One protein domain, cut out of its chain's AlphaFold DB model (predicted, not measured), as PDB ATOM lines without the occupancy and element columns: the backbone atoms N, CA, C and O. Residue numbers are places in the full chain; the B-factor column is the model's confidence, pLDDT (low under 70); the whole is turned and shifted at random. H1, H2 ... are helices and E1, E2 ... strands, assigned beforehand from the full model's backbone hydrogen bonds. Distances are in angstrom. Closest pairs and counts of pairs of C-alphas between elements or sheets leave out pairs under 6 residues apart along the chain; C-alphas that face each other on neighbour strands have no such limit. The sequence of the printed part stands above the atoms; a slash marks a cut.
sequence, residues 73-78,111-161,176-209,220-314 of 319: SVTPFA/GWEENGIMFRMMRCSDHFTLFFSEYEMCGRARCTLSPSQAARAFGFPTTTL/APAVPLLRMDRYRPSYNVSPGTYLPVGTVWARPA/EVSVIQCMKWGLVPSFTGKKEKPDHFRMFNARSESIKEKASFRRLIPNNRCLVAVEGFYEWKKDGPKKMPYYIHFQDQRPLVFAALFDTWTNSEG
ATOM      1  N   SER A  73      44.069 -42.603  26.469       72.31
ATOM      2  CA  SER A  73      45.319 -41.866  26.350       72.31
ATOM      3  C   SER A  73      45.019 -40.377  26.281       72.31
ATOM      4  O   SER A  73      44.148 -39.942  25.522       72.31
ATOM      5  N   VAL A  74      45.784 -39.596  27.038       69.00
ATOM      6  CA  VAL A  74      45.719 -38.135  27.057       69.00
ATOM      7  C   VAL A  74      47.084 -37.607  26.628       69.00
ATOM      8  O   VAL A  74      48.059 -37.722  27.368       69.00
ATOM      9  N   THR A  75      47.178 -37.059  25.412       71.62
ATOM     10  CA  THR A  75      48.448 -36.541  24.875       71.62
ATOM     11  C   THR A  75      48.414 -35.014  24.742       71.62
ATOM     12  O   THR A  75      47.456 -34.472  24.179       71.62
ATOM     13  N   PRO A  76      49.419 -34.280  25.262       53.91
ATOM     14  CA  PRO A  76      49.519 -32.842  25.045       53.91
ATOM     15  C   PRO A  76      49.874 -32.569  23.579       53.91
ATOM     16  O   PRO A  76      50.812 -33.154  23.033       53.91
ATOM     17  N   PHE A  77      49.135 -31.673  22.928       42.00
ATOM     18  CA  PHE A  77      49.396 -31.315  21.536       42.00
ATOM     19  C   PHE A  77      50.454 -30.202  21.467       42.00
ATOM     20  O   PHE A  77      50.180 -29.050  21.806       42.00
ATOM     21  N   ALA A  78      51.672 -30.532  21.029       37.75
ATOM     22  CA  ALA A  78      52.725 -29.547  20.774       37.75
ATOM     23  C   ALA A  78      52.602 -28.958  19.357       37.75
ATOM     24  O   ALA A  78      52.352 -29.678  18.391       37.75
ATOM     25  N   GLY A 111      33.445 -42.939  36.934       58.50
ATOM     26  CA  GLY A 111      34.017 -41.612  36.779       58.50
ATOM     27  C   GLY A 111      35.457 -41.635  37.273       58.50
ATOM     28  O   GLY A 111      35.731 -42.213  38.326       58.50
ATOM     29  N   TRP A 112      36.375 -41.030  36.532       65.94
ATOM     30  CA  TRP A 112      37.738 -40.806  37.008       65.94
ATOM     31  C   TRP A 112      38.254 -39.465  36.505       65.94
ATOM     32  O   TRP A 112      37.742 -38.894  35.544       65.94
ATOM     33  N   GLU A 113      39.280 -38.962  37.175       66.56
ATOM     34  CA  GLU A 113      39.963 -37.736  36.796       66.56
ATOM     35  C   GLU A 113      41.371 -38.088  36.329       66.56
ATOM     36  O   GLU A 113      42.108 -38.794  37.017       66.56
ATOM     37  N   GLU A 114      41.749 -37.605  35.152       66.19
ATOM     38  CA  GLU A 114      43.102 -37.764  34.636       66.19
ATOM     39  C   GLU A 114      43.592 -36.421  34.108       66.19
ATOM     40  O   GLU A 114      42.919 -35.748  33.329       66.19
ATOM     41  N   ASN A 115      44.766 -35.996  34.576       66.44
ATOM     42  CA  ASN A 115      45.326 -34.683  34.265       66.44
ATOM     43  C   ASN A 115      44.362 -33.510  34.546       66.44
ATOM     44  O   ASN A 115      44.472 -32.483  33.882       66.44
ATOM     45  N   GLY A 116      43.470 -33.597  35.538       63.72
ATOM     46  CA  GLY A 116      42.510 -32.527  35.849       63.72
ATOM     47  C   GLY A 116      41.274 -32.491  34.949       63.72
ATOM     48  O   GLY A 116      40.504 -31.537  35.021       63.72
ATOM     49  N   ILE A 117      41.101 -33.487  34.076       65.06
ATOM     50  CA  ILE A 117      39.931 -33.640  33.208       65.06
ATOM     51  C   ILE A 117      39.092 -34.781  33.773       65.06
ATOM     52  O   ILE A 117      39.597 -35.889  33.967       65.06
ATOM     53  N   MET A 118      37.818 -34.505  34.058       66.25
ATOM     54  CA  MET A 118      36.900 -35.512  34.575       66.25
ATOM     55  C   MET A 118      36.226 -36.262  33.429       66.25
ATOM     56  O   MET A 118      35.570 -35.669  32.570       66.25
ATOM     57  N   PHE A 119      36.366 -37.580  33.456       67.06
ATOM     58  CA  PHE A 119      35.786 -38.495  32.493       67.06
ATOM     59  C   PHE A 119      34.667 -39.280  33.144       67.06
ATOM     60  O   PHE A 119      34.814 -39.763  34.267       67.06
ATOM     61  N   ARG A 120      33.573 -39.472  32.407       66.06
ATOM     62  CA  ARG A 120      32.559 -40.453  32.768       66.06
ATOM     63  C   ARG A 120      32.329 -41.408  31.622       66.06
ATOM     64  O   ARG A 120      31.969 -41.019  30.508       66.06
ATOM     65  N   MET A 121      32.523 -42.679  31.930       62.12
ATOM     66  CA  MET A 121      32.308 -43.757  30.992       62.12
ATOM     67  C   MET A 121      31.034 -44.497  31.369       62.12
ATOM     68  O   MET A 121      30.864 -44.951  32.501       62.12
ATOM     69  N   MET A 122      30.127 -44.615  30.408       57.78
ATOM     70  CA  MET A 122      28.964 -45.477  30.531       57.78
ATOM     71  C   MET A 122      29.194 -46.688  29.636       57.78
ATOM     72  O   MET A 122      29.215 -46.585  28.408       57.78
ATOM     73  N   ARG A 123      29.410 -47.848  30.254       51.56
ATOM     74  CA  ARG A 123      29.448 -49.115  29.523       51.56
ATOM     75  C   ARG A 123      28.012 -49.462  29.139       51.56
ATOM     76  O   ARG A 123      27.176 -49.630  30.018       51.56
ATOM     77  N   CYS A 124      27.722 -49.500  27.840       43.56
ATOM     78  CA  CYS A 124      26.381 -49.805  27.334       43.56
ATOM     79  C   CYS A 124      26.238 -51.300  26.993       43.56
ATOM     80  O   CYS A 124      25.148 -51.848  27.109       43.56
ATOM     81  N   SER A 125      27.345 -51.970  26.641       48.47
ATOM     82  CA  SER A 125      27.478 -53.434  26.534       48.47
ATOM     83  C   SER A 125      28.963 -53.826  26.437       48.47
ATOM     84  O   SER A 125      29.836 -52.956  26.489       48.47
ATOM     85  N   ASP A 126      29.283 -55.118  26.290       42.44
ATOM     86  CA  ASP A 126      30.671 -55.611  26.189       42.44
ATOM     87  C   ASP A 126      31.471 -55.043  25.011       42.44
ATOM     88  O   ASP A 126      32.701 -55.024  25.053       42.44
ATOM     89  N   HIS A 127      30.783 -54.503  24.006       39.91
ATOM     90  CA  HIS A 127      31.400 -53.924  22.814       39.91
ATOM     91  C   HIS A 127      31.274 -52.396  22.733       39.91
ATOM     92  O   HIS A 127      31.935 -51.782  21.896       39.91
ATOM     93  N   PHE A 128      30.484 -51.765  23.612       46.72
ATOM     94  CA  PHE A 128      30.124 -50.352  23.489       46.72
ATOM     95  C   PHE A 128      30.448 -49.534  24.731       46.72
ATOM     96  O   PHE A 128      29.966 -49.778  25.842       46.72
ATOM     97  N   THR A 129      31.236 -48.490  24.502       51.34
ATOM     98  CA  THR A 129      31.648 -47.530  25.515       51.34
ATOM     99  C   THR A 129      31.154 -46.146  25.115       51.34
ATOM    100  O   THR A 129      31.605 -45.610  24.105       51.34
ATOM    101  N   LEU A 130      30.231 -45.583  25.900       54.31
ATOM    102  CA  LEU A 130      29.707 -44.235  25.702       54.31
ATOM    103  C   LEU A 130      30.449 -43.245  26.597       54.31
ATOM    104  O   LEU A 130      30.624 -43.485  27.794       54.31
ATOM    105  N   PHE A 131      30.858 -42.127  26.007       52.72
ATOM    106  CA  PHE A 131      31.587 -41.065  26.697       52.72
ATOM    107  C   PHE A 131      30.694 -39.884  27.050       52.72
ATOM    108  O   PHE A 131      29.934 -39.402  26.211       52.72
ATOM    109  N   PHE A 132      30.859 -39.378  28.272       50.69
ATOM    110  CA  PHE A 132      30.299 -38.112  28.728       50.69
ATOM    111  C   PHE A 132      31.431 -37.261  29.320       50.69
ATOM    112  O   PHE A 132      32.157 -37.717  30.204       50.69
ATOM    113  N   SER A 133      31.594 -36.033  28.819       51.84
ATOM    114  CA  SER A 133      32.466 -35.027  29.437       51.84
ATOM    115  C   SER A 133      31.601 -34.128  30.316       51.84
ATOM    116  O   SER A 133      30.735 -33.417  29.805       51.84
ATOM    117  N   GLU A 134      31.772 -34.210  31.636       48.88
ATOM    118  CA  GLU A 134      30.836 -33.600  32.596       48.88
ATOM    119  C   GLU A 134      31.160 -32.139  32.937       48.88
ATOM    120  O   GLU A 134      30.260 -31.383  33.309       48.88
ATOM    121  N   TYR A 135      32.411 -31.700  32.762       45.62
ATOM    122  CA  TYR A 135      32.859 -30.405  33.297       45.62
ATOM    123  C   TYR A 135      33.377 -29.430  32.237       45.62
ATOM    124  O   TYR A 135      33.065 -28.239  32.318       45.62
ATOM    125  N   GLU A 136      34.053 -29.914  31.193       55.22
ATOM    126  CA  GLU A 136      34.463 -29.098  30.044       55.22
ATOM    127  C   GLU A 136      33.836 -29.641  28.754       55.22
ATOM    128  O   GLU A 136      33.768 -30.841  28.490       55.22
ATOM    129  N   MET A 137      33.216 -28.728  28.011       63.19
ATOM    130  CA  MET A 137      32.391 -29.043  26.854       63.19
ATOM    131  C   MET A 137      33.300 -29.234  25.646       63.19
ATOM    132  O   MET A 137      33.795 -28.239  25.114       63.19
ATOM    133  N   CYS A 138      33.464 -30.477  25.177       73.38
ATOM    134  CA  CYS A 138      34.290 -30.743  24.005       73.38
ATOM    135  C   CYS A 138      33.744 -29.938  22.813       73.38
ATOM    136  O   CYS A 138      32.620 -30.129  22.348       73.38
ATOM    137  N   GLY A 139      34.503 -28.934  22.378       88.44
ATOM    138  CA  GLY A 139      34.114 -28.037  21.283       88.44
ATOM    139  C   GLY A 139      34.802 -28.382  19.969       88.44
ATOM    140  O   GLY A 139      34.528 -27.755  18.945       88.44
ATOM    141  N   ARG A 140      35.744 -29.331  19.998       93.31
ATOM    142  CA  ARG A 140      36.567 -29.720  18.853       93.31
ATOM    143  C   ARG A 140      36.838 -31.214  18.879       93.31
ATOM    144  O   ARG A 140      37.126 -31.774  19.934       93.31
ATOM    145  N   ALA A 141      36.795 -31.845  17.713       94.88
ATOM    146  CA  ALA A 141      37.097 -33.264  17.576       94.88
ATOM    147  C   ALA A 141      37.871 -33.580  16.299       94.88
ATOM    148  O   ALA A 141      37.969 -32.755  15.390       94.88
ATOM    149  N   ARG A 142      38.418 -34.791  16.235       96.56
ATOM    150  CA  ARG A 142      38.981 -35.387  15.027       96.56
ATOM    151  C   ARG A 142      38.003 -36.436  14.509       96.56
ATOM    152  O   ARG A 142      37.734 -37.423  15.189       96.56
ATOM    153  N   CYS A 143      37.498 -36.244  13.295       96.69
ATOM    154  CA  CYS A 143      36.603 -37.195  12.650       96.69
ATOM    155  C   CYS A 143      37.023 -37.376  11.191       96.69
ATOM    156  O   CYS A 143      36.578 -36.634  10.310       96.69
ATOM    157  N   THR A 144      37.884 -38.365  10.943       96.81
ATOM    158  CA  THR A 144      38.283 -38.778   9.585       96.81
ATOM    159  C   THR A 144      37.730 -40.144   9.168       96.81
ATOM    160  O   THR A 144      38.131 -40.692   8.144       96.81
ATOM    161  N   LEU A 145      36.782 -40.680   9.944       94.38
ATOM    162  CA  LEU A 145      36.207 -42.008   9.746       94.38
ATOM    163  C   LEU A 145      35.495 -42.130   8.394       94.38
ATOM    164  O   LEU A 145      34.629 -41.326   8.056       94.38
ATOM    165  N   SER A 146      35.785 -43.198   7.654       94.12
ATOM    166  CA  SER A 146      34.960 -43.591   6.513       94.12
ATOM    167  C   SER A 146      33.563 -44.044   6.973       94.12
ATOM    168  O   SER A 146      33.402 -44.464   8.125       94.12
ATOM    169  N   PRO A 147      32.538 -44.037   6.095       92.06
ATOM    170  CA  PRO A 147      31.216 -44.567   6.437       92.06
ATOM    171  C   PRO A 147      31.262 -46.005   6.981       92.06
ATOM    172  O   PRO A 147      30.548 -46.319   7.926       92.06
ATOM    173  N   SER A 148      32.146 -46.855   6.445       91.62
ATOM    174  CA  SER A 148      32.388 -48.219   6.937       91.62
ATOM    175  C   SER A 148      32.980 -48.251   8.343       91.62
ATOM    176  O   SER A 148      32.552 -49.039   9.183       91.62
ATOM    177  N   GLN A 149      33.958 -47.387   8.629       92.94
ATOM    178  CA  GLN A 149      34.543 -47.282   9.968       92.94
ATOM    179  C   GLN A 149      33.523 -46.757  10.982       92.94
ATOM    180  O   GLN A 149      33.468 -47.269  12.098       92.94
ATOM    181  N   ALA A 150      32.688 -45.791  10.588       93.12
ATOM    182  CA  ALA A 150      31.585 -45.308  11.410       93.12
ATOM    183  C   ALA A 150      30.550 -46.418  11.664       93.12
ATOM    184  O   ALA A 150      30.174 -46.634  12.810       93.12
ATOM    185  N   ALA A 151      30.162 -47.181  10.636       91.81
ATOM    186  CA  ALA A 151      29.257 -48.325  10.775       91.81
ATOM    187  C   ALA A 151      29.778 -49.341  11.798       91.81
ATOM    188  O   ALA A 151      29.054 -49.699  12.722       91.81
ATOM    189  N   ARG A 152      31.056 -49.725  11.697       90.88
ATOM    190  CA  ARG A 152      31.695 -50.625  12.670       90.88
ATOM    191  C   ARG A 152      31.734 -50.038  14.075       90.88
ATOM    192  O   ARG A 152      31.471 -50.761  15.029       90.88
ATOM    193  N   ALA A 153      32.021 -48.744  14.212       90.75
ATOM    194  CA  ALA A 153      32.011 -48.070  15.510       90.75
ATOM    195  C   ALA A 153      30.611 -48.062  16.148       90.75
ATOM    196  O   ALA A 153      30.485 -48.222  17.357       90.75
ATOM    197  N   PHE A 154      29.557 -47.931  15.339       90.38
ATOM    198  CA  PHE A 154      28.165 -48.050  15.784       90.38
ATOM    199  C   PHE A 154      27.699 -49.506  15.958       90.38
ATOM    200  O   PHE A 154      26.573 -49.721  16.394       90.38
ATOM    201  N   GLY A 155      28.538 -50.493  15.613       88.75
ATOM    202  CA  GLY A 155      28.194 -51.917  15.513       88.75
ATOM    203  C   GLY A 155      27.042 -52.208  14.553       88.75
ATOM    204  O   GLY A 155      26.297 -53.164  14.740       88.75
ATOM    205  N   PHE A 156      26.893 -51.376  13.525       88.50
ATOM    206  CA  PHE A 156      25.978 -51.621  12.421       88.50
ATOM    207  C   PHE A 156      26.578 -52.652  11.458       88.50
ATOM    208  O   PHE A 156      27.803 -52.704  11.302       88.50
ATOM    209  N   PRO A 157      25.738 -53.461  10.790       84.25
ATOM    210  CA  PRO A 157      26.224 -54.483   9.880       84.25
ATOM    211  C   PRO A 157      26.998 -53.852   8.717       84.25
ATOM    212  O   PRO A 157      26.607 -52.827   8.148       84.25
ATOM    213  N   THR A 158      28.100 -54.491   8.344       84.19
ATOM    214  CA  THR A 158      28.878 -54.197   7.137       84.19
ATOM    215  C   THR A 158      28.840 -55.412   6.225       84.19
ATOM    216  O   THR A 158      28.764 -56.541   6.709       84.19
ATOM    217  N   THR A 159      28.896 -55.213   4.912       78.00
ATOM    218  CA  THR A 159      29.007 -56.326   3.972       78.00
ATOM    219  C   THR A 159      30.382 -56.965   4.134       78.00
ATOM    220  O   THR A 159      31.371 -56.437   3.652       78.00
ATOM    221  N   THR A 160      30.472 -58.085   4.847       60.25
ATOM    222  CA  THR A 160      31.650 -58.957   4.796       60.25
ATOM    223  C   THR A 160      31.549 -59.840   3.562       60.25
ATOM    224  O   THR A 160      30.519 -60.480   3.345       60.25
ATOM    225  N   LEU A 161      32.619 -59.916   2.767       49.97
ATOM    226  CA  LEU A 161      32.785 -60.986   1.786       49.97
ATOM    227  C   LEU A 161      32.575 -62.338   2.482       49.97
ATOM    228  O   LEU A 161      33.372 -62.741   3.329       49.97
ATOM    229  N   ALA A 176      31.561 -52.371   2.839       83.00
ATOM    230  CA  ALA A 176      30.624 -51.253   2.795       83.00
ATOM    231  C   ALA A 176      29.608 -51.347   3.946       83.00
ATOM    232  O   ALA A 176      29.263 -52.451   4.376       83.00
ATOM    233  N   PRO A 177      29.080 -50.222   4.456       84.81
ATOM    234  CA  PRO A 177      27.954 -50.256   5.382       84.81
ATOM    235  C   PRO A 177      26.777 -50.999   4.742       84.81
ATOM    236  O   PRO A 177      26.334 -50.625   3.660       84.81
ATOM    237  N   ALA A 178      26.243 -52.015   5.421       86.50
ATOM    238  CA  ALA A 178      25.015 -52.706   5.016       86.50
ATOM    239  C   ALA A 178      23.761 -51.976   5.539       86.50
ATOM    240  O   ALA A 178      22.701 -52.570   5.721       86.50
ATOM    241  N   VAL A 179      23.900 -50.676   5.808       87.12
ATOM    242  CA  VAL A 179      22.862 -49.775   6.306       87.12
ATOM    243  C   VAL A 179      22.721 -48.588   5.355       87.12
ATOM    244  O   VAL A 179      23.721 -48.162   4.766       87.12
ATOM    245  N   PRO A 180      21.517 -48.009   5.204       91.06
ATOM    246  CA  PRO A 180      21.331 -46.827   4.375       91.06
ATOM    247  C   PRO A 180      22.248 -45.674   4.801       91.06
ATOM    248  O   PRO A 180      22.385 -45.367   5.989       91.06
ATOM    249  N   LEU A 181      22.850 -45.015   3.807       91.50
ATOM    250  CA  LEU A 181      23.662 -43.815   3.984       91.50
ATOM    251  C   LEU A 181      22.872 -42.593   3.515       91.50
ATOM    252  O   LEU A 181      22.628 -42.423   2.321       91.50
ATOM    253  N   LEU A 182      22.483 -41.717   4.438       92.00
ATOM    254  CA  LEU A 182      21.679 -40.539   4.123       92.00
ATOM    255  C   LEU A 182      22.514 -39.260   4.165       92.00
ATOM    256  O   LEU A 182      23.129 -38.928   5.177       92.00
ATOM    257  N   ARG A 183      22.455 -38.471   3.084       91.44
ATOM    258  CA  ARG A 183      23.055 -37.123   2.995       91.44
ATOM    259  C   ARG A 183      24.575 -37.090   3.257       91.44
ATOM    260  O   ARG A 183      25.117 -36.056   3.650       91.44
ATOM    261  N   MET A 184      25.264 -38.221   3.067       92.62
ATOM    262  CA  MET A 184      26.711 -38.357   3.294       92.62
ATOM    263  C   MET A 184      27.561 -37.539   2.311       92.62
ATOM    264  O   MET A 184      28.729 -37.281   2.586       92.62
ATOM    265  N   ASP A 185      26.965 -37.025   1.231       94.12
ATOM    266  CA  ASP A 185      27.560 -36.049   0.311       94.12
ATOM    267  C   ASP A 185      28.038 -34.762   1.008       94.12
ATOM    268  O   ASP A 185      28.911 -34.065   0.483       94.12
ATOM    269  N   ARG A 186      27.511 -34.455   2.202       94.62
ATOM    270  CA  ARG A 186      27.878 -33.276   3.006       94.62
ATOM    271  C   ARG A 186      29.024 -33.520   3.982       94.62
ATOM    272  O   ARG A 186      29.599 -32.554   4.482       94.62
ATOM    273  N   TYR A 187      29.348 -34.778   4.269       95.75
ATOM    274  CA  TYR A 187      30.400 -35.116   5.216       95.75
ATOM    275  C   TYR A 187      31.774 -34.789   4.624       95.75
ATOM    276  O   TYR A 187      32.077 -35.128   3.478       95.75
ATOM    277  N   ARG A 188      32.613 -34.101   5.399       96.88
ATOM    278  CA  ARG A 188      33.993 -33.778   5.030       96.88
ATOM    279  C   ARG A 188      34.915 -34.246   6.160       96.88
ATOM    280  O   ARG A 188      34.927 -33.599   7.208       96.88
ATOM    281  N   PRO A 189      35.651 -35.360   5.969       96.19
ATOM    282  CA  PRO A 189      36.659 -35.829   6.913       96.19
ATOM    283  C   PRO A 189      37.619 -34.706   7.308       96.19
ATOM    284  O   PRO A 189      38.139 -33.998   6.445       96.19
ATOM    285  N   SER A 190      37.853 -34.529   8.604       97.00
ATOM    286  CA  SER A 190      38.761 -33.499   9.105       97.00
ATOM    287  C   SER A 190      39.381 -33.911  10.433       97.00
ATOM    288  O   SER A 190      38.721 -34.465  11.316       97.00
ATOM    289  N   TYR A 191      40.656 -33.566  10.599       96.25
ATOM    290  CA  TYR A 191      41.364 -33.685  11.874       96.25
ATOM    291  C   TYR A 191      40.852 -32.707  12.929       96.25
ATOM    292  O   TYR A 191      41.185 -32.829  14.099       96.25
ATOM    293  N   ASN A 192      40.061 -31.723  12.516       95.50
ATOM    294  CA  ASN A 192      39.624 -30.637  13.360       95.50
ATOM    295  C   ASN A 192      38.227 -30.168  12.932       95.50
ATOM    296  O   ASN A 192      38.078 -29.272  12.097       95.50
ATOM    297  N   VAL A 193      37.211 -30.816  13.489       95.38
ATOM    298  CA  VAL A 193      35.800 -30.451  13.347       95.38
ATOM    299  C   VAL A 193      35.348 -29.624  14.549       95.38
ATOM    300  O   VAL A 193      35.820 -29.832  15.665       95.38
ATOM    301  N   SER A 194      34.418 -28.698  14.326       94.56
ATOM    302  CA  SER A 194      33.800 -27.844  15.352       94.56
ATOM    303  C   SER A 194      32.276 -27.801  15.179       94.56
ATOM    304  O   SER A 194      31.784 -28.227  14.123       94.56
ATOM    305  N   PRO A 195      31.512 -27.245  16.137       94.38
ATOM    306  CA  PRO A 195      30.095 -26.975  15.941       94.38
ATOM    307  C   PRO A 195      29.826 -26.254  14.615       94.38
ATOM    308  O   PRO A 195      30.612 -25.422  14.156       94.38
ATOM    309  N   GLY A 196      28.736 -26.636  13.960       93.62
ATOM    310  CA  GLY A 196      28.388 -26.265  12.593       93.62
ATOM    311  C   GLY A 196      28.956 -27.198  11.516       93.62
ATOM    312  O   GLY A 196      28.536 -27.093  10.363       93.62
ATOM    313  N   THR A 197      29.851 -28.127  11.855       95.62
ATOM    314  CA  THR A 197      30.379 -29.111  10.897       95.62
ATOM    315  C   THR A 197      29.438 -30.304  10.761       95.62
ATOM    316  O   THR A 197      28.739 -30.672  11.702       95.62
ATOM    317  N   TYR A 198      29.419 -30.916   9.582       96.38
ATOM    318  CA  TYR A 198      28.668 -32.135   9.314       96.38
ATOM    319  C   TYR A 198      29.449 -33.380   9.759       96.38
ATOM    320  O   TYR A 198      30.601 -33.538   9.362       96.38
ATOM    321  N   LEU A 199      28.822 -34.257  10.548       96.38
ATOM    322  CA  LEU A 199      29.403 -35.501  11.071       96.38
ATOM    323  C   LEU A 199      28.548 -36.722  10.691       96.38
ATOM    324  O   LEU A 199      27.335 -36.570  10.500       96.38
ATOM    325  N   PRO A 200      29.150 -37.923  10.586       95.75
ATOM    326  CA  PRO A 200      28.407 -39.168  10.455       95.75
ATOM    327  C   PRO A 200      27.731 -39.507  11.784       95.75
ATOM    328  O   PRO A 200      28.379 -39.569  12.831       95.75
ATOM    329  N   VAL A 201      26.425 -39.743  11.731       96.00
ATOM    330  CA  VAL A 201      25.591 -40.021  12.897       96.00
ATOM    331  C   VAL A 201      24.827 -41.318  12.677       96.00
ATOM    332  O   VAL A 201      24.141 -41.477  11.668       96.00
ATOM    333  N   GLY A 202      24.946 -42.247  13.622       94.62
ATOM    334  CA  GLY A 202      24.169 -43.479  13.655       94.62
ATOM    335  C   GLY A 202      22.814 -43.245  14.318       94.62
ATOM    336  O   GLY A 202      22.735 -42.666  15.401       94.62
ATOM    337  N   THR A 203      21.744 -43.696  13.676       92.06
ATOM    338  CA  THR A 203      20.367 -43.611  14.185       92.06
ATOM    339  C   THR A 203      19.628 -44.908  13.914       92.06
ATOM    340  O   THR A 203      19.967 -45.625  12.976       92.06
ATOM    341  N   VAL A 204      18.600 -45.187  14.708       86.00
ATOM    342  CA  VAL A 204      17.648 -46.268  14.446       86.00
ATOM    343  C   VAL A 204      16.305 -45.625  14.128       86.00
ATOM    344  O   VAL A 204      15.871 -44.716  14.834       86.00
ATOM    345  N   TRP A 205      15.699 -46.031  13.017       74.81
ATOM    346  CA  TRP A 205      14.444 -45.487  12.510       74.81
ATOM    347  C   TRP A 205      13.393 -46.579  12.484       74.81
ATOM    348  O   TRP A 205      13.683 -47.691  12.050       74.81
ATOM    349  N   ALA A 206      12.157 -46.242  12.845       64.31
ATOM    350  CA  ALA A 206      11.036 -47.115  12.544       64.31
ATOM    351  C   ALA A 206      10.917 -47.277  11.016       64.31
ATOM    352  O   ALA A 206      10.866 -46.293  10.272       64.31
ATOM    353  N   ARG A 207      10.909 -48.522  10.543       58.19
ATOM    354  CA  ARG A 207      10.737 -48.902   9.143       58.19
ATOM    355  C   ARG A 207       9.365 -48.405   8.676       58.19
ATOM    356  O   ARG A 207       8.355 -48.779   9.276       58.19
ATOM    357  N   PRO A 208       9.284 -47.602   7.604       52.78
ATOM    358  CA  PRO A 208       8.004 -47.284   6.991       52.78
ATOM    359  C   PRO A 208       7.319 -48.578   6.538       52.78
ATOM    360  O   PRO A 208       7.958 -49.440   5.925       52.78
ATOM    361  N   ALA A 209       6.027 -48.721   6.834       47.03
ATOM    362  CA  ALA A 209       5.237 -49.852   6.357       47.03
ATOM    363  C   ALA A 209       5.310 -49.916   4.818       47.03
ATOM    364  O   ALA A 209       4.980 -48.940   4.147       47.03
ATOM    365  N   GLU A 220      12.404 -51.870  12.785       71.56
ATOM    366  CA  GLU A 220      13.484 -50.881  12.993       71.56
ATOM    367  C   GLU A 220      14.668 -51.066  12.027       71.56
ATOM    368  O   GLU A 220      15.147 -52.174  11.793       71.56
ATOM    369  N   VAL A 221      15.153 -49.967  11.441       82.62
ATOM    370  CA  VAL A 221      16.285 -49.934  10.505       82.62
ATOM    371  C   VAL A 221      17.362 -48.999  11.044       82.62
ATOM    372  O   VAL A 221      17.118 -47.818  11.295       82.62
ATOM    373  N   SER A 222      18.578 -49.523  11.187       89.50
ATOM    374  CA  SER A 222      19.760 -48.714  11.484       89.50
ATOM    375  C   SER A 222      20.191 -47.938  10.243       89.50
ATOM    376  O   SER A 222      20.254 -48.493   9.149       89.50
ATOM    377  N   VAL A 223      20.494 -46.656  10.409       92.00
ATOM    378  CA  VAL A 223      20.838 -45.724   9.331       92.00
ATOM    379  C   VAL A 223      22.013 -44.865   9.770       92.00
ATOM    380  O   VAL A 223      22.051 -44.381  10.904       92.00
ATOM    381  N   ILE A 224      22.945 -44.615   8.850       93.94
ATOM    382  CA  ILE A 224      23.986 -43.603   9.039       93.94
ATOM    383  C   ILE A 224      23.584 -42.372   8.245       93.94
ATOM    384  O   ILE A 224      23.457 -42.410   7.021       93.94
ATOM    385  N   GLN A 225      23.389 -41.260   8.938       94.50
ATOM    386  CA  GLN A 225      23.031 -39.991   8.331       94.50
ATOM    387  C   GLN A 225      24.063 -38.922   8.656       94.50
ATOM    388  O   GLN A 225      24.598 -38.844   9.757       94.50
ATOM    389  N   CYS A 226      24.301 -38.039   7.696       95.00
ATOM    390  CA  CYS A 226      25.082 -36.844   7.929       95.00
ATOM    391  C   CYS A 226      24.227 -35.759   8.603       95.00
ATOM    392  O   CYS A 226      23.273 -35.247   8.002       95.00
ATOM    393  N   MET A 227      24.590 -35.370   9.824       96.06
ATOM    394  CA  MET A 227      23.916 -34.316  10.593       96.06
ATOM    395  C   MET A 227      24.902 -33.226  10.996       96.06
ATOM    396  O   MET A 227      26.115 -33.436  10.975       96.06
ATOM    397  N   LYS A 228      24.397 -32.032  11.302       95.50
ATOM    398  CA  LYS A 228      25.245 -30.899  11.680       95.50
ATOM    399  C   LYS A 228      25.465 -30.881  13.187       95.50
ATOM    400  O   LYS A 228      24.499 -30.853  13.925       95.50
ATOM    401  N   TRP A 229      26.704 -30.817  13.653       95.62
ATOM    402  CA  TRP A 229      26.978 -30.732  15.086       95.62
ATOM    403  C   TRP A 229      26.520 -29.383  15.653       95.62
ATOM    404  O   TRP A 229      27.073 -28.345  15.297       95.62
ATOM    405  N   GLY A 230      25.516 -29.390  16.528       93.75
ATOM    406  CA  GLY A 230      24.966 -28.184  17.147       93.75
ATOM    407  C   GLY A 230      23.466 -28.109  16.942       93.75
ATOM    408  O   GLY A 230      23.015 -27.640  15.895       93.75
ATOM    409  N   LEU A 231      22.723 -28.549  17.955       93.25
ATOM    410  CA  LEU A 231      21.282 -28.759  17.903       93.25
ATOM    411  C   LEU A 231      20.539 -27.465  17.554       93.25
ATOM    412  O   LEU A 231      20.731 -26.432  18.195       93.25
ATOM    413  N   VAL A 232      19.627 -27.544  16.589       93.88
ATOM    414  CA  VAL A 232      18.650 -26.496  16.285       93.88
ATOM    415  C   VAL A 232      17.260 -27.043  16.600       93.88
ATOM    416  O   VAL A 232      16.787 -27.928  15.890       93.88
ATOM    417  N   PRO A 233      16.591 -26.550  17.655       93.31
ATOM    418  CA  PRO A 233      15.248 -26.989  17.988       93.31
ATOM    419  C   PRO A 233      14.261 -26.758  16.839       93.31
ATOM    420  O   PRO A 233      14.247 -25.704  16.212       93.31
ATOM    421  N   SER A 234      13.360 -27.707  16.616       92.50
ATOM    422  CA  SER A 234      12.326 -27.661  15.579       92.50
ATOM    423  C   SER A 234      11.396 -26.448  15.690       92.50
ATOM    424  O   SER A 234      10.864 -25.982  14.685       92.50
ATOM    425  N   PHE A 235      11.245 -25.894  16.897       91.00
ATOM    426  CA  PHE A 235      10.471 -24.684  17.177       91.00
ATOM    427  C   PHE A 235      11.251 -23.369  16.982       91.00
ATOM    428  O   PHE A 235      10.695 -22.297  17.215       91.00
ATOM    429  N   THR A 236      12.523 -23.417  16.571       91.25
ATOM    430  CA  THR A 236      13.291 -22.223  16.185       91.25
ATOM    431  C   THR A 236      12.618 -21.523  14.999       91.25
ATOM    432  O   THR A 236      12.108 -22.167  14.078       91.25
ATOM    433  N   GLY A 237      12.596 -20.187  14.996       89.12
ATOM    434  CA  GLY A 237      11.910 -19.427  13.954       89.12
ATOM    435  C   GLY A 237      12.514 -19.688  12.571       89.12
ATOM    436  O   GLY A 237      13.722 -19.608  12.399       89.12
ATOM    437  N   LYS A 238      11.691 -19.946  11.545       87.69
ATOM    438  CA  LYS A 238      12.167 -20.321  10.191       87.69
ATOM    439  C   LYS A 238      13.114 -19.301   9.534       87.69
ATOM    440  O   LYS A 238      13.898 -19.668   8.664       87.69
ATOM    441  N   LYS A 239      12.997 -18.022   9.911       84.81
ATOM    442  CA  LYS A 239      13.824 -16.903   9.415       84.81
ATOM    443  C   LYS A 239      15.075 -16.653  10.268       84.81
ATOM    444  O   LYS A 239      15.901 -15.824   9.898       84.81
ATOM    445  N   GLU A 240      15.196 -17.316  11.413       84.94
ATOM    446  CA  GLU A 240      16.321 -17.149  12.326       84.94
ATOM    447  C   GLU A 240      17.566 -17.828  11.748       84.94
ATOM    448  O   GLU A 240      17.493 -18.932  11.202       84.94
ATOM    449  N   LYS A 241      18.725 -17.166  11.853       86.06
ATOM    450  CA  LYS A 241      20.005 -17.776  11.490       86.06
ATOM    451  C   LYS A 241      20.394 -18.756  12.603       86.06
ATOM    452  O   LYS A 241      20.631 -18.296  13.718       86.06
ATOM    453  N   PRO A 242      20.501 -20.068  12.334       86.75
ATOM    454  CA  PRO A 242      20.792 -21.024  13.391       86.75
ATOM    455  C   PRO A 242      22.193 -20.820  13.973       86.75
ATOM    456  O   PRO A 242      23.176 -20.751  13.227       86.75
ATOM    457  N   ASP A 243      22.281 -20.767  15.300       88.62
ATOM    458  CA  ASP A 243      23.544 -20.733  16.037       88.62
ATOM    459  C   ASP A 243      23.879 -22.121  16.600       88.62
ATOM    460  O   ASP A 243      23.378 -22.551  17.642       88.62
ATOM    461  N   HIS A 244      24.770 -22.819  15.898       87.56
ATOM    462  CA  HIS A 244      25.201 -24.168  16.254       87.56
ATOM    463  C   HIS A 244      26.150 -24.206  17.463       87.56
ATOM    464  O   HIS A 244      26.335 -25.272  18.043       87.56
ATOM    465  N   PHE A 245      26.713 -23.072  17.892       86.94
ATOM    466  CA  PHE A 245      27.576 -22.998  19.079       86.94
ATOM    467  C   PHE A 245      26.782 -22.861  20.379       86.94
ATOM    468  O   PHE A 245      27.344 -22.996  21.463       86.94
ATOM    469  N   ARG A 246      25.469 -22.630  20.305       86.44
ATOM    470  CA  ARG A 246      24.643 -22.475  21.505       86.44
ATOM    471  C   ARG A 246      24.253 -23.806  22.146       86.44
ATOM    472  O   ARG A 246      24.102 -23.881  23.362       86.44
ATOM    473  N   MET A 247      24.045 -24.844  21.335       87.44
ATOM    474  CA  MET A 247      23.478 -26.132  21.767       87.44
ATOM    475  C   MET A 247      24.244 -27.328  21.178       87.44
ATOM    476  O   MET A 247      23.654 -28.302  20.725       87.44
ATOM    477  N   PHE A 248      25.577 -27.258  21.177       88.81
ATOM    478  CA  PHE A 248      26.449 -28.351  20.717       88.81
ATOM    479  C   PHE A 248      26.736 -29.420  21.774       88.81
ATOM    480  O   PHE A 248      27.192 -30.501  21.416       88.81
ATOM    481  N   ASN A 249      26.453 -29.130  23.049       88.81
ATOM    482  CA  ASN A 249      26.593 -30.061  24.164       88.81
ATOM    483  C   ASN A 249      25.340 -30.054  25.051       88.81
ATOM    484  O   ASN A 249      24.711 -29.012  25.260       88.81
ATOM    485  N   ALA A 250      25.006 -31.222  25.602       85.81
ATOM    486  CA  ALA A 250      23.898 -31.423  26.530       85.81
ATOM    487  C   ALA A 250      24.416 -32.074  27.819       85.81
ATOM    488  O   ALA A 250      24.864 -33.216  27.813       85.81
ATOM    489  N   ARG A 251      24.351 -31.333  28.928       83.75
ATOM    490  CA  ARG A 251      24.768 -31.808  30.254       83.75
ATOM    491  C   ARG A 251      23.812 -32.870  30.781       83.75
ATOM    492  O   ARG A 251      22.614 -32.585  30.873       83.75
ATOM    493  N   SER A 252      24.338 -34.032  31.160       81.88
ATOM    494  CA  SER A 252      23.589 -35.187  31.674       81.88
ATOM    495  C   SER A 252      22.677 -34.845  32.847       81.88
ATOM    496  O   SER A 252      21.576 -35.381  32.944       81.88
ATOM    497  N   GLU A 253      23.101 -33.922  33.706       81.94
ATOM    498  CA  GLU A 253      22.395 -33.535  34.929       81.94
ATOM    499  C   GLU A 253      21.113 -32.765  34.586       81.94
ATOM    500  O   GLU A 253      20.050 -33.037  35.128       81.94
ATOM    501  N   SER A 254      21.203 -31.842  33.619       85.31
ATOM    502  CA  SER A 254      20.112 -30.917  33.252       85.31
ATOM    503  C   SER A 254      19.310 -31.340  32.013       85.31
ATOM    504  O   SER A 254      18.382 -30.641  31.592       85.31
ATOM    505  N   ILE A 255      19.664 -32.466  31.382       87.00
ATOM    506  CA  ILE A 255      19.103 -32.876  30.084       87.00
ATOM    507  C   ILE A 255      17.590 -33.129  30.143       87.00
ATOM    508  O   ILE A 255      16.881 -32.875  29.170       87.00
ATOM    509  N   LYS A 256      17.083 -33.581  31.298       89.00
ATOM    510  CA  LYS A 256      15.657 -33.870  31.525       89.00
ATOM    511  C   LYS A 256      14.823 -32.620  31.825       89.00
ATOM    512  O   LYS A 256      13.606 -32.649  31.668       89.00
ATOM    513  N   GLU A 257      15.467 -31.528  32.220       90.31
ATOM    514  CA  GLU A 257      14.807 -30.285  32.632       90.31
ATOM    515  C   GLU A 257      14.656 -29.317  31.454       90.31
ATOM    516  O   GLU A 257      13.611 -28.697  31.258       90.31
ATOM    517  N   LYS A 258      15.692 -29.208  30.614       89.50
ATOM    518  CA  LYS A 258      15.721 -28.256  29.497       89.50
ATOM    519  C   LYS A 258      14.771 -28.671  28.377       89.50
ATOM    520  O   LYS A 258      14.967 -29.706  27.740       89.50
ATOM    521  N   ALA A 259      13.805 -27.809  28.051       89.12
ATOM    522  CA  ALA A 259      12.797 -28.057  27.012       89.12
ATOM    523  C   ALA A 259      13.389 -28.420  25.636       89.12
ATOM    524  O   ALA A 259      12.835 -29.270  24.939       89.12
ATOM    525  N   SER A 260      14.534 -27.828  25.266       88.38
ATOM    526  CA  SER A 260      15.228 -28.139  24.010       88.38
ATOM    527  C   SER A 260      15.679 -29.599  23.914       88.38
ATOM    528  O   SER A 260      15.670 -30.141  22.816       88.38
ATOM    529  N   PHE A 261      16.031 -30.235  25.039       90.44
ATOM    530  CA  PHE A 261      16.568 -31.599  25.078       90.44
ATOM    531  C   PHE A 261      15.548 -32.630  25.574       90.44
ATOM    532  O   PHE A 261      15.452 -33.706  24.989       90.44
ATOM    533  N   ARG A 262      14.742 -32.319  26.603       91.81
ATOM    534  CA  ARG A 262      13.885 -33.316  27.276       91.81
ATOM    535  C   ARG A 262      12.941 -34.050  26.323       91.81
ATOM    536  O   ARG A 262      12.697 -35.238  26.494       91.81
ATOM    537  N   ARG A 263      12.421 -33.344  25.312       92.81
ATOM    538  CA  ARG A 263      11.483 -33.901  24.323       92.81
ATOM    539  C   ARG A 263      12.138 -34.872  23.340       92.81
ATOM    540  O   ARG A 263      11.428 -35.636  22.703       92.81
ATOM    541  N   LEU A 264      13.461 -34.807  23.197       92.06
ATOM    542  CA  LEU A 264      14.242 -35.604  22.250       92.06
ATOM    543  C   LEU A 264      14.677 -36.940  22.856       92.06
ATOM    544  O   LEU A 264      14.899 -37.898  22.127       92.06
ATOM    545  N   ILE A 265      14.769 -37.025  24.187       89.62
ATOM    546  CA  ILE A 265      15.231 -38.223  24.906       89.62
ATOM    547  C   ILE A 265      14.476 -39.503  24.495       89.62
ATOM    548  O   ILE A 265      15.146 -40.522  24.327       89.62
ATOM    549  N   PRO A 266      13.138 -39.504  24.310       88.12
ATOM    550  CA  PRO A 266      12.424 -40.731  23.961       88.12
ATOM    551  C   PRO A 266      12.745 -41.244  22.551       88.12
ATOM    552  O   PRO A 266      13.000 -42.433  22.384       88.12
ATOM    553  N   ASN A 267      12.775 -40.352  21.556       86.75
ATOM    554  CA  ASN A 267      12.671 -40.743  20.142       86.75
ATOM    555  C   ASN A 267      13.845 -40.290  19.266       86.75
ATOM    556  O   ASN A 267      14.020 -40.796  18.165       86.75
ATOM    557  N   ASN A 268      14.658 -39.342  19.726       92.56
ATOM    558  CA  ASN A 268      15.668 -38.679  18.906       92.56
ATOM    559  C   ASN A 268      17.071 -38.848  19.496       92.56
ATOM    560  O   ASN A 268      17.836 -37.891  19.633       92.56
ATOM    561  N   ARG A 269      17.394 -40.085  19.873       92.69
ATOM    562  CA  ARG A 269      18.731 -40.480  20.320       92.69
ATOM    563  C   ARG A 269      19.564 -40.897  19.119       92.69
ATOM    564  O   ARG A 269      19.063 -41.547  18.203       92.69
ATOM    565  N   CYS A 270      20.837 -40.545  19.135       93.50
ATOM    566  CA  CYS A 270      21.769 -40.921  18.090       93.50
ATOM    567  C   CYS A 270      23.169 -41.185  18.644       93.50
ATOM    568  O   CYS A 270      23.471 -40.889  19.803       93.50
ATOM    569  N   LEU A 271      24.013 -41.777  17.804       94.69
ATOM    570  CA  LEU A 271      25.405 -42.079  18.101       94.69
ATOM    571  C   LEU A 271      26.313 -41.240  17.206       94.69
ATOM    572  O   LEU A 271      26.111 -41.179  15.994       94.69
ATOM    573  N   VAL A 272      27.342 -40.632  17.791       94.62
ATOM    574  CA  VAL A 272      28.373 -39.888  17.052       94.62
ATOM    575  C   VAL A 272      29.712 -40.573  17.274       94.62
ATOM    576  O   VAL A 272      30.139 -40.713  18.416       94.62
ATOM    577  N   ALA A 273      30.378 -40.988  16.197       93.69
ATOM    578  CA  ALA A 273      31.695 -41.617  16.272       93.69
ATOM    579  C   ALA A 273      32.797 -40.639  15.848       93.69
ATOM    580  O   ALA A 273      32.711 -39.997  14.796       93.69
ATOM    581  N   VAL A 274      33.857 -40.549  16.648       95.19
ATOM    582  CA  VAL A 274      35.060 -39.756  16.354       95.19
ATOM    583  C   VAL A 274      36.309 -40.540  16.746       95.19
ATOM    584  O   VAL A 274      36.246 -41.428  17.585       95.19
ATOM    585  N   GLU A 275      37.467 -40.211  16.185       94.75
ATOM    586  CA  GLU A 275      38.726 -40.856  16.600       94.75
ATOM    587  C   GLU A 275      39.209 -40.319  17.952       94.75
ATOM    588  O   GLU A 275      39.851 -41.018  18.725       94.75
ATOM    589  N   GLY A 276      38.899 -39.057  18.245       92.88
ATOM    590  CA  GLY A 276      39.221 -38.415  19.511       92.88
ATOM    591  C   GLY A 276      38.665 -37.000  19.573       92.88
ATOM    592  O   GLY A 276      38.206 -36.460  18.562       92.88
ATOM    593  N   PHE A 277      38.738 -36.379  20.745       93.00
ATOM    594  CA  PHE A 277      38.355 -34.981  20.932       93.00
ATOM    595  C   PHE A 277      39.470 -34.163  21.571       93.00
ATOM    596  O   PHE A 277      40.432 -34.713  22.108       93.00
ATOM    597  N   TYR A 278      39.360 -32.844  21.445       90.69
ATOM    598  CA  TYR A 278      40.319 -31.908  22.009       90.69
ATOM    599  C   TYR A 278      39.711 -31.187  23.202       90.69
ATOM    600  O   TYR A 278      38.580 -30.704  23.104       90.69
ATOM    601  N   GLU A 279      40.484 -31.063  24.275       89.12
ATOM    602  CA  GLU A 279      40.100 -30.302  25.462       89.12
ATOM    603  C   GLU A 279      41.217 -29.348  25.895       89.12
ATOM    604  O   GLU A 279      42.401 -29.648  25.733       89.12
ATOM    605  N   TRP A 280      40.850 -28.174  26.409       86.25
ATOM    606  CA  TRP A 280      41.807 -27.133  26.790       86.25
ATOM    607  C   TRP A 280      41.892 -27.004  28.298       86.25
ATOM    608  O   TRP A 280      41.219 -26.167  28.899       86.25
ATOM    609  N   LYS A 281      42.839 -27.724  28.892       81.75
ATOM    610  CA  LYS A 281      43.144 -27.557  30.306       81.75
ATOM    611  C   LYS A 281      43.760 -26.181  30.551       81.75
ATOM    612  O   LYS A 281      44.737 -25.789  29.900       81.75
ATOM    613  N   LYS A 282      43.224 -25.453  31.528       79.88
ATOM    614  CA  LYS A 282      43.854 -24.233  32.037       79.88
ATOM    615  C   LYS A 282      45.036 -24.606  32.935       79.88
ATOM    616  O   LYS A 282      44.854 -25.263  33.953       79.88
ATOM    617  N   ASP A 283      46.227 -24.160  32.560       77.94
ATOM    618  CA  ASP A 283      47.457 -24.328  33.331       77.94
ATOM    619  C   ASP A 283      48.061 -22.941  33.601       77.94
ATOM    620  O   ASP A 283      48.704 -22.315  32.748       77.94
ATOM    621  N   GLY A 284      47.712 -22.380  34.762       82.00
ATOM    622  CA  GLY A 284      47.997 -20.986  35.102       82.00
ATOM    623  C   GLY A 284      47.369 -19.992  34.101       82.00
ATOM    624  O   GLY A 284      46.150 -20.026  33.884       82.00
ATOM    625  N   PRO A 285      48.154 -19.072  33.496       81.50
ATOM    626  CA  PRO A 285      47.649 -18.099  32.525       81.50
ATOM    627  C   PRO A 285      47.469 -18.675  31.109       81.50
ATOM    628  O   PRO A 285      46.874 -18.013  30.260       81.50
ATOM    629  N   LYS A 286      47.986 -19.877  30.823       83.81
ATOM    630  CA  LYS A 286      47.939 -20.489  29.488       83.81
ATOM    631  C   LYS A 286      46.895 -21.606  29.444       83.81
ATOM    632  O   LYS A 286      46.624 -22.269  30.439       83.81
ATOM    633  N   LYS A 287      46.299 -21.819  28.271       83.75
ATOM    634  CA  LYS A 287      45.450 -22.986  27.993       83.75
ATOM    635  C   LYS A 287      46.237 -23.967  27.137       83.75
ATOM    636  O   LYS A 287      46.682 -23.588  26.054       83.75
ATOM    637  N   MET A 288      46.404 -25.196  27.613       86.44
ATOM    638  CA  MET A 288      47.105 -26.253  26.889       86.44
ATOM    639  C   MET A 288      46.085 -27.192  26.230       86.44
ATOM    640  O   MET A 288      45.227 -27.721  26.941       86.44
ATOM    641  N   PRO A 289      46.147 -27.409  24.905       87.75
ATOM    642  CA  PRO A 289      45.302 -28.389  24.236       87.75
ATOM    643  C   PRO A 289      45.776 -29.820  24.510       87.75
ATOM    644  O   PRO A 289      46.950 -30.153  24.330       87.75
ATOM    645  N   TYR A 290      44.830 -30.682  24.854       87.06
ATOM    646  CA  TYR A 290      45.002 -32.122  24.977       87.06
ATOM    647  C   TYR A 290      44.171 -32.835  23.922       87.06
ATOM    648  O   TYR A 290      43.040 -32.436  23.652       87.06
ATOM    649  N   TYR A 291      44.730 -33.889  23.335       91.88
ATOM    650  CA  TYR A 291      44.004 -34.813  22.474       91.88
ATOM    651  C   TYR A 291      43.698 -36.094  23.249       91.88
ATOM    652  O   TYR A 291      44.605 -36.745  23.774       91.88
ATOM    653  N   ILE A 292      42.412 -36.427  23.327       89.44
ATOM    654  CA  ILE A 292      41.884 -37.536  24.118       89.44
ATOM    655  C   ILE A 292      41.332 -38.592  23.163       89.44
ATOM    656  O   ILE A 292      40.464 -38.299  22.336       89.44
ATOM    657  N   HIS A 293      41.844 -39.817  23.280       89.81
ATOM    658  CA  HIS A 293      41.486 -40.957  22.431       89.81
ATOM    659  C   HIS A 293      41.777 -42.288  23.145       89.81
ATOM    660  O   HIS A 293      42.483 -42.321  24.154       89.81
ATOM    661  N   PHE A 294      41.270 -43.409  22.627       87.62
ATOM    662  CA  PHE A 294      41.658 -44.726  23.140       87.62
ATOM    663  C   PHE A 294      43.094 -45.097  22.744       87.62
ATOM    664  O   PHE A 294      43.539 -44.785  21.636       87.62
ATOM    665  N   GLN A 295      43.812 -45.805  23.623       88.38
ATOM    666  CA  GLN A 295      45.180 -46.270  23.347       88.38
ATOM    667  C   GLN A 295      45.256 -47.198  22.126       88.38
ATOM    668  O   GLN A 295      46.201 -47.108  21.344       88.38
ATOM    669  N   ASP A 296      44.240 -48.039  21.934       87.81
ATOM    670  CA  ASP A 296      44.115 -48.970  20.807       87.81
ATOM    671  C   ASP A 296      43.634 -48.308  19.499       87.81
ATOM    672  O   ASP A 296      43.415 -48.998  18.506       87.81
ATOM    673  N   GLN A 297      43.491 -46.976  19.483       88.44
ATOM    674  CA  GLN A 297      43.060 -46.177  18.329       88.44
ATOM    675  C   GLN A 297      41.645 -46.490  17.822       88.44
ATOM    676  O   GLN A 297      41.267 -46.037  16.737       88.44
ATOM    677  N   ARG A 298      40.829 -47.231  18.583       90.38
ATOM    678  CA  ARG A 298      39.430 -47.424  18.202       90.38
ATOM    679  C   ARG A 298      38.644 -46.111  18.365       90.38
ATOM    680  O   ARG A 298      38.975 -45.307  19.242       90.38
ATOM    681  N   PRO A 299      37.587 -45.881  17.567       91.50
ATOM    682  CA  PRO A 299      36.772 -44.680  17.703       91.50
ATOM    683  C   PRO A 299      36.096 -44.558  19.076       91.50
ATOM    684  O   PRO A 299      35.623 -45.541  19.648       91.50
ATOM    685  N   LEU A 300      35.994 -43.325  19.568       91.19
ATOM    686  CA  LEU A 300      35.087 -42.939  20.643       91.19
ATOM    687  C   LEU A 300      33.670 -42.832  20.080       91.19
ATOM    688  O   LEU A 300      33.469 -42.246  19.013       91.19
ATOM    689  N   VAL A 301      32.686 -43.337  20.821       91.44
ATOM    690  CA  VAL A 301      31.269 -43.198  20.479       91.44
ATOM    691  C   VAL A 301      30.578 -42.376  21.561       91.44
ATOM    692  O   VAL A 301      30.601 -42.723  22.741       91.44
ATOM    693  N   PHE A 302      29.963 -41.270  21.159       90.50
ATOM    694  CA  PHE A 302      29.184 -40.406  22.035       90.50
ATOM    695  C   PHE A 302      27.699 -40.715  21.917       90.50
ATOM    696  O   PHE A 302      27.176 -40.894  20.813       90.50
ATOM    697  N   ALA A 303      27.015 -40.702  23.060       90.31
ATOM    698  CA  ALA A 303      25.568 -40.595  23.093       90.31
ATOM    699  C   ALA A 303      25.175 -39.153  22.759       90.31
ATOM    700  O   ALA A 303      25.672 -38.210  23.374       90.31
ATOM    701  N   ALA A 304      24.275 -38.986  21.800       92.06
ATOM    702  CA  ALA A 304      23.830 -37.684  21.340       92.06
ATOM    703  C   ALA A 304      22.306 -37.644  21.171       92.06
ATOM    704  O   ALA A 304      21.609 -38.664  21.196       92.06
ATOM    705  N   LEU A 305      21.794 -36.425  21.029       93.38
ATOM    706  CA  LEU A 305      20.418 -36.142  20.644       93.38
ATOM    707  C   LEU A 305      20.445 -35.392  19.317       93.38
ATOM    708  O   LEU A 305      21.370 -34.617  19.080       93.38
ATOM    709  N   PHE A 306      19.420 -35.585  18.498       95.06
ATOM    710  CA  PHE A 306      19.255 -34.847  17.249       95.06
ATOM    711  C   PHE A 306      17.859 -34.247  17.141       95.06
ATOM    712  O   PHE A 306      16.924 -34.672  17.813       95.06
ATOM    713  N   ASP A 307      17.695 -33.271  16.265       94.50
ATOM    714  CA  ASP A 307      16.390 -32.752  15.892       94.50
ATOM    715  C   ASP A 307      16.376 -32.282  14.439       94.50
ATOM    716  O   ASP A 307      17.422 -32.077  13.816       94.50
ATOM    717  N   THR A 308      15.174 -32.107  13.900       93.44
ATOM    718  CA  THR A 308      14.973 -31.622  12.538       93.44
ATOM    719  C   THR A 308      14.292 -30.264  12.572       93.44
ATOM    720  O   THR A 308      13.171 -30.117  13.059       93.44
ATOM    721  N   TRP A 309      14.961 -29.269  11.999       93.00
ATOM    722  CA  TRP A 309      14.431 -27.921  11.834       93.00
ATOM    723  C   TRP A 309      14.257 -27.576  10.355       93.00
ATOM    724  O   TRP A 309      15.121 -27.865   9.524       93.00
ATOM    725  N   THR A 310      13.148 -26.921  10.025       91.19
ATOM    726  CA  THR A 310      12.825 -26.512   8.653       91.19
ATOM    727  C   THR A 310      13.082 -25.023   8.481       91.19
ATOM    728  O   THR A 310      12.470 -24.196   9.156       91.19
ATOM    729  N   ASN A 311      13.965 -24.675   7.544       89.50
ATOM    730  CA  ASN A 311      14.293 -23.279   7.265       89.50
ATOM    731  C   ASN A 311      13.173 -22.553   6.487       89.50
ATOM    732  O   ASN A 311      12.166 -23.143   6.084       89.50
ATOM    733  N   SER A 312      13.357 -21.256   6.236       89.44
ATOM    734  CA  SER A 312      12.436 -20.428   5.443       89.44
ATOM    735  C   SER A 312      12.206 -20.925   4.011       89.44
ATOM    736  O   SER A 312      11.166 -20.623   3.438       89.44
ATOM    737  N   GLU A 313      13.137 -21.700   3.449       88.50
ATOM    738  CA  GLU A 313      13.034 -22.310   2.113       88.50
ATOM    739  C   GLU A 313      12.281 -23.653   2.120       88.50
ATOM    740  O   GLU A 313      12.209 -24.320   1.091       88.50
ATOM    741  N   GLY A 314      11.780 -24.106   3.274       85.75
ATOM    742  CA  GLY A 314      11.129 -25.412   3.404       85.75
ATOM    743  C   GLY A 314      12.099 -26.599   3.422       85.75
ATOM    744  O   GLY A 314      11.662 -27.745   3.399       85.75
TER     745      GLY A 314
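AT A GLANCE: This is residues 73 to 78, 111 to 161, 176 to 209 and 220 to 314 of the 319 residues of an uncharacterized protein of Oryza nivara (UniProt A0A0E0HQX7). Two strongly twisted sheets lie partly face to face as a sandwich with crossed strands; H1 packs across E9 and E7 of the larger sheet, and a long loop stretch with H2 after it lies to one side. The larger sheet is mixed, E2 E3 E4 E12 E9 E7 E8; the other is all antiparallel, E1 E11 E10 E5 E6. The printed part has 186 residues, under half of them in named elements, and is mostly strand; two helices and 13 strands follow as E1 to E5, H1, E6 to E8, H2, E9 to E13. It is compact, with a radius of gyration of the C-alphas of 17.0 A and spans of 56 by 48 by 29 A.

HOW THE PARTS SIT: Begin at E1, residues 73 to 76, antiparallel to E11, residues 286 to 294; N 73 and O 293 are 2.8 A apart. Next come E2, residues 111 to 114, E3, residues 117 to 125, and E4, residues 128 to 133, a meander, each strand the antiparallel neighbour of the one before; see N 112 and O 119, 3.0 A, and N 122 and O 130, 2.9 A. E4 meets E12, residues 300 to 305, only at a point, where C-alphas 130 and 302 face each other at 5.3 A. E5, residues 140 to 143, is antiparallel to E6, residues 190 to 193, with N 193 and O 141 at 2.8 A, and to E10, residues 276 to 283, with N 142 and O 276 at 2.9 A. E10 and E11 form a hairpin, with N 290 and O 279 at 2.8 A. H1, residues 147 to 153, has every O i to N i+4 pair within hydrogen-bond range; its height over the larger sheet is 7.7 A, across E9, residues 269 to 274, at 90 degrees on the local plane, with Ala 150 and Ala 273 their closest C-alphas, 6.1 A. E7, residues 198 to 206, is antiparallel to E8, residues 220 to 228, with N 201 and O 225 at 2.8 A, and to E9, with N 202 and O 271 at 2.9 A. E9 is antiparallel to E12, with N 302 and O 272 at 2.8 A. H2, residues 259 to 262, is on neither sheet and too short for an O i to N i+4 pair. E13, residues 308 to 310, pairs with no named strand.

IN THESE COORDINATES: Find C-alpha 73 at (45.319, -41.866, 26.350), where E1 begins. E3 measures 24.3 A, E7 23.4 A, E8 23.2 A, E10 21.4 A and E11 25.8 A. E13 ends at C-alpha 310, (12.825, -26.512, 8.653).

THE WHOLE: The C-alphas of Ala 209 and Pro 285 are the farthest apart, 59.1 A. Cuts leave gaps of 27.4 A between C-alphas 78 and 111, 10.0 A between 161 and 176, and 10.6 A between 209 and 220. The link E8 to H2 is long. Residues 74, 76 to 78, 111 to 137, 160 to 161 and 206 to 209 are under pLDDT 70.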